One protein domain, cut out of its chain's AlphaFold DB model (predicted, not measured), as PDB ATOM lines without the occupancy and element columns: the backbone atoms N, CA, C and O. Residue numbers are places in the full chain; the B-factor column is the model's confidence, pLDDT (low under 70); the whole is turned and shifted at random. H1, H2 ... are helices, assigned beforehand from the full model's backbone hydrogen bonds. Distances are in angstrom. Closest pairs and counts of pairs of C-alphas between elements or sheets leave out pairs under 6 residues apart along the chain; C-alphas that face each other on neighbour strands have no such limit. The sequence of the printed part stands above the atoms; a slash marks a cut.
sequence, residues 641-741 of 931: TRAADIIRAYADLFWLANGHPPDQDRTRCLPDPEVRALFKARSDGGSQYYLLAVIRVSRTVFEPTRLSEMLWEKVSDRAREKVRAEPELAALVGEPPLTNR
ATOM      1  N   THR A 641      76.666 -18.990  22.289       53.66
ATOM      2  CA  THR A 641      77.358 -18.566  23.521       53.66
ATOM      3  C   THR A 641      78.763 -17.988  23.302       53.66
ATOM      4  O   THR A 641      79.145 -17.019  23.958       53.66
ATOM      5  N   ARG A 642      79.529 -18.509  22.330       64.75
ATOM      6  CA  ARG A 642      80.953 -18.157  22.140       64.75
ATOM      7  C   ARG A 642      81.179 -16.671  21.821       64.75
ATOM      8  O   ARG A 642      82.228 -16.131  22.156       64.75
ATOM      9  N   ALA A 643      80.207 -15.996  21.198       67.69
ATOM     10  CA  ALA A 643      80.294 -14.570  20.873       67.69
ATOM     11  C   ALA A 643      80.162 -13.679  22.120       67.69
ATOM     12  O   ALA A 643      81.002 -12.805  22.344       67.69
ATOM     13  N   ALA A 644      79.145 -13.936  22.950       72.81
ATOM     14  CA  ALA A 644      78.958 -13.250  24.226       72.81
ATOM     15  C   ALA A 644      80.158 -13.488  25.150       72.81
ATOM     16  O   ALA A 644      80.600 -12.579  25.854       72.81
ATOM     17  N   ASP A 645      80.724 -14.696  25.105       70.19
ATOM     18  CA  ASP A 645      81.840 -15.046  25.966       70.19
ATOM     19  C   ASP A 645      83.145 -14.325  25.613       70.19
ATOM     20  O   ASP A 645      83.820 -13.846  26.526       70.19
ATOM     21  N   ILE A 646      83.456 -14.175  24.319       70.50
ATOM     22  CA  ILE A 646      84.600 -13.382  23.834       70.50
ATOM     23  C   ILE A 646      84.436 -11.900  24.203       70.50
ATOM     24  O   ILE A 646      85.398 -11.264  24.623       70.50
ATOM     25  N   ILE A 647      83.225 -11.343  24.086       75.94
ATOM     26  CA  ILE A 647      82.963  -9.936  24.432       75.94
ATOM     27  C   ILE A 647      83.122  -9.696  25.938       75.94
ATOM     28  O   ILE A 647      83.744  -8.708  26.318       75.94
ATOM     29  N   ARG A 648      82.617 -10.598  26.797       78.94
ATOM     30  CA  ARG A 648      82.872 -10.536  28.251       78.94
ATOM     31  C   ARG A 648      84.366 -10.608  28.544       78.94
ATOM     32  O   ARG A 648      84.875  -9.734  29.221       78.94
ATOM     33  N   ALA A 649      85.071 -11.567  27.945       71.81
ATOM     34  CA  ALA A 649      86.504 -11.745  28.147       71.81
ATOM     35  C   ALA A 649      87.324 -10.486  27.786       71.81
ATOM     36  O   ALA A 649      88.229 -10.126  28.532       71.81
ATOM     37  N   TYR A 650      86.982  -9.780  26.700       75.62
ATOM     38  CA  TYR A 650      87.567  -8.467  26.394       75.62
ATOM     39  C   TYR A 650      87.144  -7.376  27.387       75.62
ATOM     40  O   TYR A 650      87.976  -6.569  27.784       75.62
ATOM     41  N   ALA A 651      85.869  -7.327  27.781       79.81
ATOM     42  CA  ALA A 651      85.364  -6.316  28.704       79.81
ATOM     43  C   ALA A 651      86.018  -6.435  30.090       79.81
ATOM     44  O   ALA A 651      86.527  -5.444  30.605       79.81
ATOM     45  N   ASP A 652      86.061  -7.640  30.658       79.25
ATOM     46  CA  ASP A 652      86.704  -7.948  31.939       79.25
ATOM     47  C   ASP A 652      88.192  -7.558  31.899       79.25
ATOM     48  O   ASP A 652      88.701  -6.903  32.806       79.25
ATOM     49  N   LEU A 653      88.868  -7.867  30.789       74.44
ATOM     50  CA  LEU A 653      90.253  -7.488  30.515       74.44
ATOM     51  C   LEU A 653      90.449  -5.968  30.380       74.44
ATOM     52  O   LEU A 653      91.460  -5.458  30.850       74.44
ATOM     53  N   PHE A 654      89.502  -5.217  29.805       79.12
ATOM     54  CA  PHE A 654      89.562  -3.748  29.765       79.12
ATOM     55  C   PHE A 654      89.342  -3.110  31.136       79.12
ATOM     56  O   PHE A 654      90.020  -2.132  31.451       79.12
ATOM     57  N   TRP A 655      88.427  -3.653  31.947       80.19
ATOM     58  CA  TRP A 655      88.263  -3.242  33.342       80.19
ATOM     59  C   TRP A 655      89.593  -3.407  34.086       80.19
ATOM     60  O   TRP A 655      90.161  -2.421  34.564       80.19
ATOM     61  N   LEU A 656      90.149  -4.622  34.061       73.19
ATOM     62  CA  LEU A 656      91.418  -4.947  34.712       73.19
ATOM     63  C   LEU A 656      92.569  -4.072  34.196       73.19
ATOM     64  O   LEU A 656      93.329  -3.532  34.996       73.19
ATOM     65  N   ALA A 657      92.698  -3.881  32.877       71.00
ATOM     66  CA  ALA A 657      93.783  -3.097  32.274       71.00
ATOM     67  C   ALA A 657      93.730  -1.607  32.650       71.00
ATOM     68  O   ALA A 657      94.764  -0.946  32.706       71.00
ATOM     69  N   ASN A 658      92.556  -1.074  32.981       73.88
ATOM     70  CA  ASN A 658      92.434   0.277  33.530       73.88
ATOM     71  C   ASN A 658      92.540   0.310  35.068       73.88
ATOM     72  O   ASN A 658      92.413   1.368  35.680       73.88
ATOM     73  N   GLY A 659      92.858  -0.823  35.699       67.88
ATOM     74  CA  GLY A 659      93.036  -0.975  37.141       67.88
ATOM     75  C   GLY A 659      91.729  -0.862  37.914       67.88
ATOM     76  O   GLY A 659      91.703  -0.228  38.966       67.88
ATOM     77  N   HIS A 660      90.659  -1.437  37.365       73.06
ATOM     78  CA  HIS A 660      89.347  -1.560  37.991       73.06
ATOM     79  C   HIS A 660      88.923  -3.043  37.957       73.06
ATOM     80  O   HIS A 660      89.153  -3.714  36.952       73.06
ATOM     81  N   PRO A 661      88.282  -3.606  38.996       72.44
ATOM     82  CA  PRO A 661      87.805  -4.989  38.925       72.44
ATOM     83  C   PRO A 661      86.672  -5.129  37.884       72.44
ATOM     84  O   PRO A 661      85.925  -4.164  37.701       72.44
ATOM     85  N   PRO A 662      86.472  -6.302  37.247       80.06
ATOM     86  CA  PRO A 662      85.404  -6.533  36.277       80.06
ATOM     87  C   PRO A 662      84.007  -6.237  36.826       80.06
ATOM     88  O   PRO A 662      83.680  -6.522  37.979       80.06
ATOM     89  N   ASP A 663      83.157  -5.662  35.986       78.50
ATOM     90  CA  ASP A 663      81.793  -5.300  36.352       78.50
ATOM     91  C   ASP A 663      80.795  -6.431  36.050       78.50
ATOM     92  O   ASP A 663      80.232  -6.518  34.951       78.50
ATOM     93  N   GLN A 664      80.602  -7.303  37.048       72.44
ATOM     94  CA  GLN A 664      79.734  -8.483  36.968       72.44
ATOM     95  C   GLN A 664      78.243  -8.105  36.896       72.44
ATOM     96  O   GLN A 664      77.529  -8.617  36.030       72.44
ATOM     97  N   ASP A 665      77.807  -7.152  37.728       74.25
ATOM     98  CA  ASP A 665      76.410  -6.692  37.817       74.25
ATOM     99  C   ASP A 665      76.020  -5.691  36.717       74.25
ATOM    100  O   ASP A 665      74.851  -5.338  36.569       74.25
ATOM    101  N   ARG A 666      76.993  -5.260  35.903       75.56
ATOM    102  CA  ARG A 666      76.818  -4.350  34.759       75.56
ATOM    103  C   ARG A 666      76.391  -2.920  35.137       75.56
ATOM    104  O   ARG A 666      75.945  -2.153  34.279       75.56
ATOM    105  N   THR A 667      76.510  -2.543  36.407       78.75
ATOM    106  CA  THR A 667      75.987  -1.281  36.959       78.75
ATOM    107  C   THR A 667      76.902  -0.078  36.738       78.75
ATOM    108  O   THR A 667      76.451   1.053  36.910       78.75
ATOM    109  N   ARG A 668      78.156  -0.289  36.317       83.25
ATOM    110  CA  ARG A 668      79.172   0.762  36.143       83.25
ATOM    111  C   ARG A 668      79.742   0.776  34.723       83.25
ATOM    112  O   ARG A 668      79.680  -0.203  33.986       83.25
ATOM    113  N   CYS A 669      80.311   1.915  34.349       85.81
ATOM    114  CA  CYS A 669      81.065   2.100  33.112       85.81
ATOM    115  C   CYS A 669      82.470   2.624  33.426       85.81
ATOM    116  O   CYS A 669      82.680   3.247  34.470       85.81
ATOM    117  N   LEU A 670      83.431   2.341  32.547       84.44
ATOM    118  CA  LEU A 670      84.760   2.939  32.623       84.44
ATOM    119  C   LEU A 670      84.670   4.443  32.308       84.44
ATOM    120  O   LEU A 670      83.896   4.827  31.425       84.44
ATOM    121  N   PRO A 671      85.467   5.293  32.980       84.56
ATOM    122  CA  PRO A 671      85.580   6.712  32.672       84.56
ATOM    123  C   PRO A 671      85.793   7.008  31.181       84.56
ATOM    124  O   PRO A 671      86.610   6.380  30.506       84.56
ATOM    125  N   ASP A 672      85.116   8.047  30.687       81.00
ATOM    126  CA  ASP A 672      85.201   8.537  29.302       81.00
ATOM    127  C   ASP A 672      86.647   8.649  28.749       81.00
ATOM    128  O   ASP A 672      86.870   8.246  27.603       81.00
ATOM    129  N   PRO A 673      87.656   9.140  29.507       82.19
ATOM    130  CA  PRO A 673      89.049   9.183  29.048       82.19
ATOM    131  C   PRO A 673      89.665   7.798  28.794       82.19
ATOM    132  O   PRO A 673      90.370   7.615  27.802       82.19
ATOM    133  N   GLU A 674      89.369   6.818  29.650       82.62
ATOM    134  CA  GLU A 674      89.867   5.439  29.550       82.62
ATOM    135  C   GLU A 674      89.227   4.723  28.351       82.62
ATOM    136  O   GLU A 674      89.916   4.124  27.524       82.62
ATOM    137  N   VAL A 675      87.910   4.881  28.170       81.94
ATOM    138  CA  VAL A 675      87.182   4.366  26.999       81.94
ATOM    139  C   VAL A 675      87.710   4.983  25.697       81.94
ATOM    140  O   VAL A 675      87.888   4.278  24.701       81.94
ATOM    141  N   ARG A 676      88.013   6.290  25.687       81.06
ATOM    142  CA  ARG A 676      88.627   6.962  24.528       81.06
ATOM    143  C   ARG A 676      90.038   6.454  24.243       81.06
ATOM    144  O   ARG A 676      90.387   6.339  23.070       81.06
ATOM    145  N   ALA A 677      90.829   6.123  25.264       77.69
ATOM    146  CA  ALA A 677      92.146   5.516  25.087       77.69
ATOM    147  C   ALA A 677      92.040   4.114  24.458       77.69
ATOM    148  O   ALA A 677      92.687   3.861  23.441       77.69
ATOM    149  N   LEU A 678      91.153   3.256  24.980       76.38
ATOM    150  CA  LEU A 678      90.849   1.933  24.412       76.38
ATOM    151  C   LEU A 678      90.386   2.026  22.948       76.38
ATOM    152  O   LEU A 678      90.815   1.250  22.101       76.38
ATOM    153  N   PHE A 679      89.546   3.008  22.617       76.06
ATOM    154  CA  PHE A 679      89.106   3.224  21.240       76.06
ATOM    155  C   PHE A 679      90.235   3.744  20.326       76.06
ATOM    156  O   PHE A 679      90.410   3.249  19.210       76.06
ATOM    157  N   LYS A 680      91.032   4.716  20.793       73.62
ATOM    158  CA  LYS A 680      92.132   5.323  20.021       73.62
ATOM    159  C   LYS A 680      93.272   4.341  19.743       73.62
ATOM    160  O   LYS A 680      93.882   4.428  18.683       73.62
ATOM    161  N   ALA A 681      93.530   3.394  20.644       64.75
ATOM    162  CA  ALA A 681      94.575   2.379  20.493       64.75
ATOM    163  C   ALA A 681      94.375   1.433  19.288       64.75
ATOM    164  O   ALA A 681      95.278   0.666  18.963       64.75
ATOM    165  N   ARG A 682      93.202   1.449  18.630       64.38
ATOM    166  CA  ARG A 682      92.852   0.472  17.585       64.38
ATOM    167  C   ARG A 682      92.007   1.026  16.431       64.38
ATOM    168  O   ARG A 682      91.190   0.293  15.871       64.38
ATOM    169  N   SER A 683      92.189   2.303  16.076       48.91
ATOM    170  CA  SER A 683      91.383   2.998  15.051       48.91
ATOM    171  C   SER A 683      91.361   2.310  13.679       48.91
ATOM    172  O   SER A 683      90.376   2.433  12.948       48.91
ATOM    173  N   ASP A 684      92.405   1.547  13.357       48.38
ATOM    174  CA  ASP A 684      92.655   1.036  12.013       48.38
ATOM    175  C   ASP A 684      92.324  -0.469  11.933       48.38
ATOM    176  O   ASP A 684      93.179  -1.340  12.070       48.38
ATOM    177  N   GLY A 685      91.042  -0.789  11.710       53.94
ATOM    178  CA  GLY A 685      90.606  -2.131  11.281       53.94
ATOM    179  C   GLY A 685      90.349  -3.184  12.373       53.94
ATOM    180  O   GLY A 685      90.316  -4.377  12.070       53.94
ATOM    181  N   GLY A 686      90.151  -2.783  13.633       57.16
ATOM    182  CA  GLY A 686      89.951  -3.701  14.764       57.16
ATOM    183  C   GLY A 686      88.765  -4.688  14.655       57.16
ATOM    184  O   GLY A 686      87.747  -4.443  14.003       57.16
ATOM    185  N   SER A 687      88.878  -5.820  15.366       70.06
ATOM    186  CA  SER A 687      87.836  -6.862  15.443       70.06
ATOM    187  C   SER A 687      86.498  -6.320  15.963       70.06
ATOM    188  O   SER A 687      86.449  -5.594  16.955       70.06
ATOM    189  N   GLN A 688      85.383  -6.748  15.364       74.94
ATOM    190  CA  GLN A 688      84.040  -6.327  15.789       74.94
ATOM    191  C   GLN A 688      83.736  -6.703  17.251       74.94
ATOM    192  O   GLN A 688      83.058  -5.950  17.942       74.94
ATOM    193  N   TYR A 689      84.287  -7.813  17.759       73.50
ATOM    194  CA  TYR A 689      84.136  -8.191  19.170       73.50
ATOM    195  C   TYR A 689      84.880  -7.250  20.128       73.50
ATOM    196  O   TYR A 689      84.416  -7.046  21.244       73.50
ATOM    197  N   TYR A 690      85.986  -6.640  19.684       75.88
ATOM    198  CA  TYR A 690      86.700  -5.618  20.452       75.88
ATOM    199  C   TYR A 690      85.841  -4.356  20.579       75.88
ATOM    200  O   TYR A 690      85.597  -3.898  21.688       75.88
ATOM    201  N   LEU A 691      85.295  -3.848  19.466       77.69
ATOM    202  CA  LEU A 691      84.404  -2.679  19.479       77.69
ATOM    203  C   LEU A 691      83.155  -2.910  20.345       77.69
ATOM    204  O   LEU A 691      82.802  -2.052  21.147       77.69
ATOM    205  N   LEU A 692      82.533  -4.089  20.250       83.50
ATOM    206  CA  LEU A 692      81.404  -4.473  21.106       83.50
ATOM    207  C   LEU A 692      81.789  -4.562  22.594       83.50
ATOM    208  O   LEU A 692      80.983  -4.217  23.455       83.50
ATOM    209  N   ALA A 693      83.016  -4.968  22.919       83.50
ATOM    210  CA  ALA A 693      83.508  -4.958  24.294       83.50
ATOM    211  C   ALA A 693      83.827  -3.540  24.805       83.50
ATOM    212  O   ALA A 693      83.506  -3.234  25.951       83.50
ATOM    213  N   VAL A 694      84.367  -2.649  23.959       84.31
ATOM    214  CA  VAL A 694      84.551  -1.223  24.302       84.31
ATOM    215  C   VAL A 694      83.187  -0.567  24.558       84.31
ATOM    216  O   VAL A 694      83.020   0.132  25.554       84.31
ATOM    217  N   ILE A 695      82.170  -0.882  23.744       85.56
ATOM    218  CA  ILE A 695      80.784  -0.453  23.988       85.56
ATOM    219  C   ILE A 695      80.271  -0.997  25.328       85.56
ATOM    220  O   ILE A 695      79.779  -0.208  26.133       85.56
ATOM    221  N   ARG A 696      80.440  -2.301  25.618       88.31
ATOM    222  CA  ARG A 696      80.046  -2.909  26.907       88.31
ATOM    223  C   ARG A 696      80.646  -2.167  28.100       88.31
ATOM    224  O   ARG A 696      79.902  -1.889  29.035       88.31
ATOM    225  N   VAL A 697      81.945  -1.862  28.102       86.88
ATOM    226  CA  VAL A 697      82.579  -1.180  29.252       86.88
ATOM    227  C   VAL A 697      82.252   0.310  29.319       86.88
ATOM    228  O   VAL A 697      82.322   0.892  30.392       86.88
ATOM    229  N   SER A 698      81.830   0.924  28.212       87.06
ATOM    230  CA  SER A 698      81.428   2.336  28.161       87.06
ATOM    231  C   SER A 698      80.003   2.631  28.648       87.06
ATOM    232  O   SER A 698      79.600   3.790  28.632       87.06
ATOM    233  N   ARG A 699      79.218   1.624  29.060       85.94
ATOM    234  CA  ARG A 699      77.798   1.774  29.441       85.94
ATOM    235  C   ARG A 699      77.438   1.036  30.730       85.94
ATOM    236  O   ARG A 699      78.144   0.112  31.126       85.94
ATOM    237  N   THR A 700      76.284   1.375  31.303       78.94
ATOM    238  CA  THR A 700      75.635   0.598  32.372       78.94
ATOM    239  C   THR A 700      74.479  -0.252  31.807       78.94
ATOM    240  O   THR A 700      74.153  -0.163  30.613       78.94
ATOM    241  N   VAL A 701      73.841  -1.086  32.645       73.06
ATOM    242  CA  VAL A 701      72.542  -1.724  32.321       73.06
ATOM    243  C   VAL A 701      71.472  -0.673  32.051       73.06
ATOM    244  O   VAL A 701      70.694  -0.819  31.112       73.06
ATOM    245  N   PHE A 702      71.419   0.353  32.900       70.50
ATOM    246  CA  PHE A 702      70.273   1.250  32.997       70.50
ATOM    247  C   PHE A 702      70.250   2.296  31.884       70.50
ATOM    248  O   PHE A 702      69.187   2.558  31.331       70.50
ATOM    249  N   GLU A 703      71.408   2.858  31.517       74.25
ATOM    250  CA  GLU A 703      71.487   3.954  30.546       74.25
ATOM    251  C   GLU A 703      72.694   3.806  29.594       74.25
ATOM    252  O   GLU A 703      73.791   3.415  30.019       74.25
ATOM    253  N   PRO A 704      72.528   4.104  28.289       76.88
ATOM    254  CA  PRO A 704      73.651   4.274  27.378       76.88
ATOM    255  C   PRO A 704      74.374   5.595  27.677       76.88
ATOM    256  O   PRO A 704      73.748   6.623  27.928       76.88
ATOM    257  N   THR A 705      75.703   5.605  27.598       79.75
ATOM    258  CA  THR A 705      76.464   6.863  27.599       79.75
ATOM    259  C   THR A 705      76.544   7.428  26.185       79.75
ATOM    260  O   THR A 705      76.588   6.674  25.208       79.75
ATOM    261  N   ARG A 706      76.675   8.755  26.061       78.94
ATOM    262  CA  ARG A 706      76.900   9.435  24.772       78.94
ATOM    263  C   ARG A 706      78.096   8.857  24.001       78.94
ATOM    264  O   ARG A 706      78.064   8.785  22.775       78.94
ATOM    265  N   LEU A 707      79.137   8.418  24.711       81.06
ATOM    266  CA  LEU A 707      80.295   7.759  24.110       81.06
ATOM    267  C   LEU A 707      79.944   6.350  23.598       81.06
ATOM    268  O   LEU A 707      80.314   6.015  22.474       81.06
ATOM    269  N   SER A 708      79.169   5.560  24.353       83.12
ATOM    270  CA  SER A 708      78.678   4.246  23.904       83.12
ATOM    271  C   SER A 708      77.810   4.330  22.640       83.12
ATOM    272  O   SER A 708      77.931   3.488  21.751       83.12
ATOM    273  N   GLU A 709      76.992   5.381  22.510       83.50
ATOM    274  CA  GLU A 709      76.175   5.640  21.317       83.50
ATOM    275  C   GLU A 709      77.036   5.990  20.097       83.50
ATOM    276  O   GLU A 709      76.842   5.420  19.025       83.50
ATOM    277  N   MET A 710      78.040   6.859  20.261       83.50
ATOM    278  CA  MET A 710      78.990   7.191  19.190       83.50
ATOM    279  C   MET A 710      79.827   5.980  18.748       83.50
ATOM    280  O   MET A 710      80.129   5.825  17.564       83.50
ATOM    281  N   LEU A 711      80.201   5.095  19.676       84.44
ATOM    282  CA  LEU A 711      80.976   3.891  19.367       84.44
ATOM    283  C   LEU A 711      80.196   2.898  18.490       84.44
ATOM    284  O   LEU A 711      80.797   2.232  17.642       84.44
ATOM    285  N   TRP A 712      78.864   2.839  18.614       85.62
ATOM    286  CA  TRP A 712      78.028   2.020  17.730       85.62
ATOM    287  C   TRP A 712      78.163   2.398  16.255       85.62
ATOM    288  O   TRP A 712      78.119   1.504  15.409       85.62
ATOM    289  N   GLU A 713      78.404   3.673  15.925       82.31
ATOM    290  CA  GLU A 713      78.608   4.123  14.538       82.31
ATOM    291  C   GLU A 713      79.803   3.436  13.857       82.31
ATOM    292  O   GLU A 713      79.828   3.311  12.632       82.31
ATOM    293  N   LYS A 714      80.775   2.957  14.643       81.19
ATOM    294  CA  LYS A 714      81.986   2.267  14.171       81.19
ATOM    295  C   LYS A 714      81.822   0.747  14.076       81.19
ATOM    296  O   LYS A 714      82.636   0.079  13.441       81.19
ATOM    297  N   VAL A 715      80.762   0.189  14.661       80.25
ATOM    298  CA  VAL A 715      80.384  -1.221  14.493       80.25
ATOM    299  C   VAL A 715      79.719  -1.405  13.126       80.25
ATOM    300  O   VAL A 715      78.831  -0.636  12.767       80.25
ATOM    301  N   SER A 716      80.123  -2.431  12.377       79.62
ATOM    302  CA  SER A 716      79.553  -2.780  11.068       79.62
ATOM    303  C   SER A 716      78.076  -3.181  11.153       79.62
ATOM    304  O   SER A 716      77.663  -3.829  12.117       79.62
ATOM    305  N   ASP A 717      77.295  -2.883  10.110       76.81
ATOM    306  CA  ASP A 717      75.861  -3.214  10.046       76.81
ATOM    307  C   ASP A 717      75.597  -4.702  10.331       76.81
ATOM    308  O   ASP A 717      74.778  -5.032  11.186       76.81
ATOM    309  N   ARG A 718      76.390  -5.605   9.734       75.69
ATOM    310  CA  ARG A 718      76.309  -7.060   9.963       75.69
ATOM    311  C   ARG A 718      76.510  -7.455  11.432       75.69
ATOM    312  O   ARG A 718      75.928  -8.436  11.890       75.69
ATOM    313  N   ALA A 719      77.347  -6.729  12.175       73.56
ATOM    314  CA  ALA A 719      77.538  -6.968  13.603       73.56
ATOM    315  C   ALA A 719      76.394  -6.371  14.443       73.56
ATOM    316  O   ALA A 719      75.968  -7.014  15.399       73.56
ATOM    317  N   ARG A 720      75.834  -5.212  14.061       81.44
ATOM    318  CA  ARG A 720      74.634  -4.642  14.706       81.44
ATOM    319  C   ARG A 720      73.414  -5.549  14.525       81.44
ATOM    320  O   ARG A 720      72.741  -5.861  15.502       81.44
ATOM    321  N   GLU A 721      73.172  -6.029  13.304       77.94
ATOM    322  CA  GLU A 721      72.121  -7.010  12.991       77.94
ATOM    323  C   GLU A 721      72.286  -8.289  13.818       77.94
ATOM    324  O   GLU A 721      71.317  -8.771  14.401       77.94
ATOM    325  N   LYS A 722      73.521  -8.799  13.950       79.00
ATOM    326  CA  LYS A 722      73.805  -9.968  14.790       79.00
ATOM    327  C   LYS A 722      73.486  -9.722  16.270       79.00
ATOM    328  O   LYS A 722      72.895 -10.593  16.895       79.00
ATOM    329  N   VAL A 723      73.836  -8.558  16.827       79.81
ATOM    330  CA  VAL A 723      73.496  -8.227  18.225       79.81
ATOM    331  C   VAL A 723      71.981  -8.135  18.419       79.81
ATOM    332  O   VAL A 723      71.477  -8.678  19.396       79.81
ATOM    333  N   ARG A 724      71.233  -7.537  17.478       80.12
ATOM    334  CA  ARG A 724      69.754  -7.509  17.532       80.12
ATOM    335  C   ARG A 724      69.126  -8.901  17.439       80.12
ATOM    336  O   ARG A 724      68.113  -9.157  18.078       80.12
ATOM    337  N   ALA A 725      69.715  -9.798  16.649       76.94
ATOM    338  CA  ALA A 725      69.233 -11.168  16.481       76.94
ATOM    339  C   ALA A 725      69.563 -12.102  17.665       76.94
ATOM    340  O   ALA A 725      69.027 -13.209  17.734       76.94
ATOM    341  N   GLU A 726      70.444 -11.692  18.586       78.94
ATOM    342  CA  GLU A 726      70.933 -12.516  19.696       78.94
ATOM    343  C   GLU A 726      70.668 -11.819  21.051       78.94
ATOM    344  O   GLU A 726      71.486 -11.012  21.495       78.94
ATOM    345  N   PRO A 727      69.568 -12.154  21.765       78.75
ATOM    346  CA  PRO A 727      69.196 -11.504  23.028       78.75
ATOM    347  C   PRO A 727      70.283 -11.528  24.112       78.75
ATOM    348  O   PRO A 727      70.371 -10.608  24.917       78.75
ATOM    349  N   GLU A 728      71.152 -12.542  24.124       76.38
ATOM    350  CA  GLU A 728      72.298 -12.618  25.042       76.38
ATOM    351  C   GLU A 728      73.386 -11.575  24.728       76.38
ATOM    352  O   GLU A 728      74.025 -11.059  25.648       76.38
ATOM    353  N   LEU A 729      73.587 -11.245  23.445       77.56
ATOM    354  CA  LEU A 729      74.482 -10.170  23.011       77.56
ATOM    355  C   LEU A 729      73.864  -8.802  23.287       77.56
ATOM    356  O   LEU A 729      74.556  -7.932  23.815       77.56
ATOM    357  N   ALA A 730      72.573  -8.631  22.985       80.56
ATOM    358  CA  ALA A 730      71.833  -7.413  23.300       80.56
ATOM    359  C   ALA A 730      71.800  -7.149  24.814       80.56
ATOM    360  O   ALA A 730      72.074  -6.037  25.243       80.56
ATOM    361  N   ALA A 731      71.588  -8.163  25.655       80.06
ATOM    362  CA  ALA A 731      71.650  -8.000  27.109       80.06
ATOM    363  C   ALA A 731      73.067  -7.665  27.616       80.06
ATOM    364  O   ALA A 731      73.218  -7.027  28.658       80.06
ATOM    365  N   LEU A 732      74.116  -8.123  26.922       81.12
ATOM    366  CA  LEU A 732      75.511  -7.893  27.306       81.12
ATOM    367  C   LEU A 732      76.018  -6.505  26.891       81.12
ATOM    368  O   LEU A 732      76.559  -5.785  27.723       81.12
ATOM    369  N   VAL A 733      75.883  -6.150  25.615       82.19
ATOM    370  CA  VAL A 733      76.427  -4.909  25.021       82.19
ATOM    371  C   VAL A 733      75.387  -3.779  25.010       82.19
ATOM    372  O   VAL A 733      75.702  -2.617  24.746       82.19
ATOM    373  N   GLY A 734      74.140  -4.111  25.337       80.50
ATOM    374  CA  GLY A 734      72.972  -3.275  25.112       80.50
ATOM    375  C   GLY A 734      72.543  -3.264  23.646       80.50
ATOM    376  O   GLY A 734      73.271  -3.698  22.749       80.50
ATOM    377  N   GLU A 735      71.339  -2.764  23.396       82.00
ATOM    378  CA  GLU A 735      70.791  -2.708  22.044       82.00
ATOM    379  C   GLU A 735      71.508  -1.648  21.183       82.00
ATOM    380  O   GLU A 735      71.784  -0.544  21.666       82.00
ATOM    381  N   PRO A 736      71.820  -1.953  19.908       80.38
ATOM    382  CA  PRO A 736      72.368  -0.974  18.980       80.38
ATOM    383  C   PRO A 736      71.298   0.040  18.551       80.38
ATOM    384  O   PRO A 736      70.183  -0.373  18.209       80.38
ATOM    385  N   PRO A 737      71.636   1.340  18.456       76.94
ATOM    386  CA  PRO A 737      70.688   2.385  18.089       76.94
ATOM    387  C   PRO A 737      70.009   2.103  16.740       76.94
ATOM    388  O   PRO A 737      70.602   1.536  15.813       76.94
ATOM    389  N   LEU A 738      68.740   2.503  16.631       66.75
ATOM    390  CA  LEU A 738      67.953   2.373  15.405       66.75
ATOM    391  C   LEU A 738      68.568   3.228  14.293       66.75
ATOM    392  O   LEU A 738      68.720   4.443  14.426       66.75
ATOM    393  N   THR A 739      68.896   2.597  13.170       62.66
ATOM    394  CA  THR A 739      69.404   3.291  11.988       62.66
ATOM    395  C   THR A 739      68.256   3.973  11.242       62.66
ATOM    396  O   THR A 739      67.085   3.602  11.363       62.66
ATOM    397  N   ASN A 740      68.580   4.929  10.368       54.19
ATOM    398  CA  ASN A 740      67.591   5.543   9.470       54.19
ATOM    399  C   ASN A 740      66.937   4.541   8.489       54.19
ATOM    400  O   ASN A 740      65.950   4.884   7.838       54.19
ATOM    401  N   ARG A 741      67.470   3.315   8.377       53.59
ATOM    402  CA  ARG A 741      66.879   2.211   7.611       53.59
ATOM    403  C   ARG A 741      65.760   1.523   8.400       53.59
ATOM    404  O   ARG A 741      64.706   1.259   7.833       53.59
TER     405      ARG A 741
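Overview. This is residues 641 to 741 of the 931 residues of an uncharacterized protein of Actinorugispora endophytica (UniProt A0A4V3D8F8). The longest helix, H1, crosses over H3, the core of a compact cluster in which H2, H3 and H4 make a triangle of nearly aligned helices. H6 runs beside the first half of H1 and also packs on H3, and H5 makes a corner with H6. The printed part has 101 residues with six named helices, H1 to H6 in order, and no named strand: the class is all helix. It is compact, with a radius of gyration of the C-alphas of 12.3 A and spans of 39 by 28 by 25 A.

Along the chain. Find C-alpha 641 at (77.358, -18.566, 23.521); from there H1, residues 641 to 657, runs 24.2 A to C-alpha 657 at (93.783, -3.097, 32.274). H3 is residues 688 to 697, 14.5 A long. Look for H2 at residues 672 to 680, 12.0 A, and H4 at 706 to 712, 10.3 A. H5, residues 717 to 725, spans 12.2 A; H6, residues 727 to 733, spans 10.0 A and ends at (76.427, -4.909, 25.021).

Arrangement. Start at the hub, H3, which touches four helices. It touches H1 at C-alphas 693 and 651, the closest, 5.0 A apart, at a steep tilt of 55 degrees. H2 and H3 form a helical hairpin, closest at C-alphas 675 and 694, 6.7 A; H3 and H4 form another, at 695 and 708, 5.2 A. H6 touches H3 at C-alphas 733 and 696, 4.5 A, and touches residues 641 to 648 of H1 alone, closest at 729 and 644, 5.6 A. H5 and H6 only just touch, only at the corner, with 3 pairs within 8 A, closest at C-alphas 723 and 729, 5.3 A. In each helix every O i to N i+4 pair is within hydrogen-bond range.

Size, cuts and confidence. The C-alphas of Gly 659 and Arg 741, 39.6 A apart, are the two farthest apart. The printed part has no cut, and the link from H1 to H2 is long, 14 residues. Confidence is under 70 at residues 641 to 643, 659, 681 to 686 and 738 to 741.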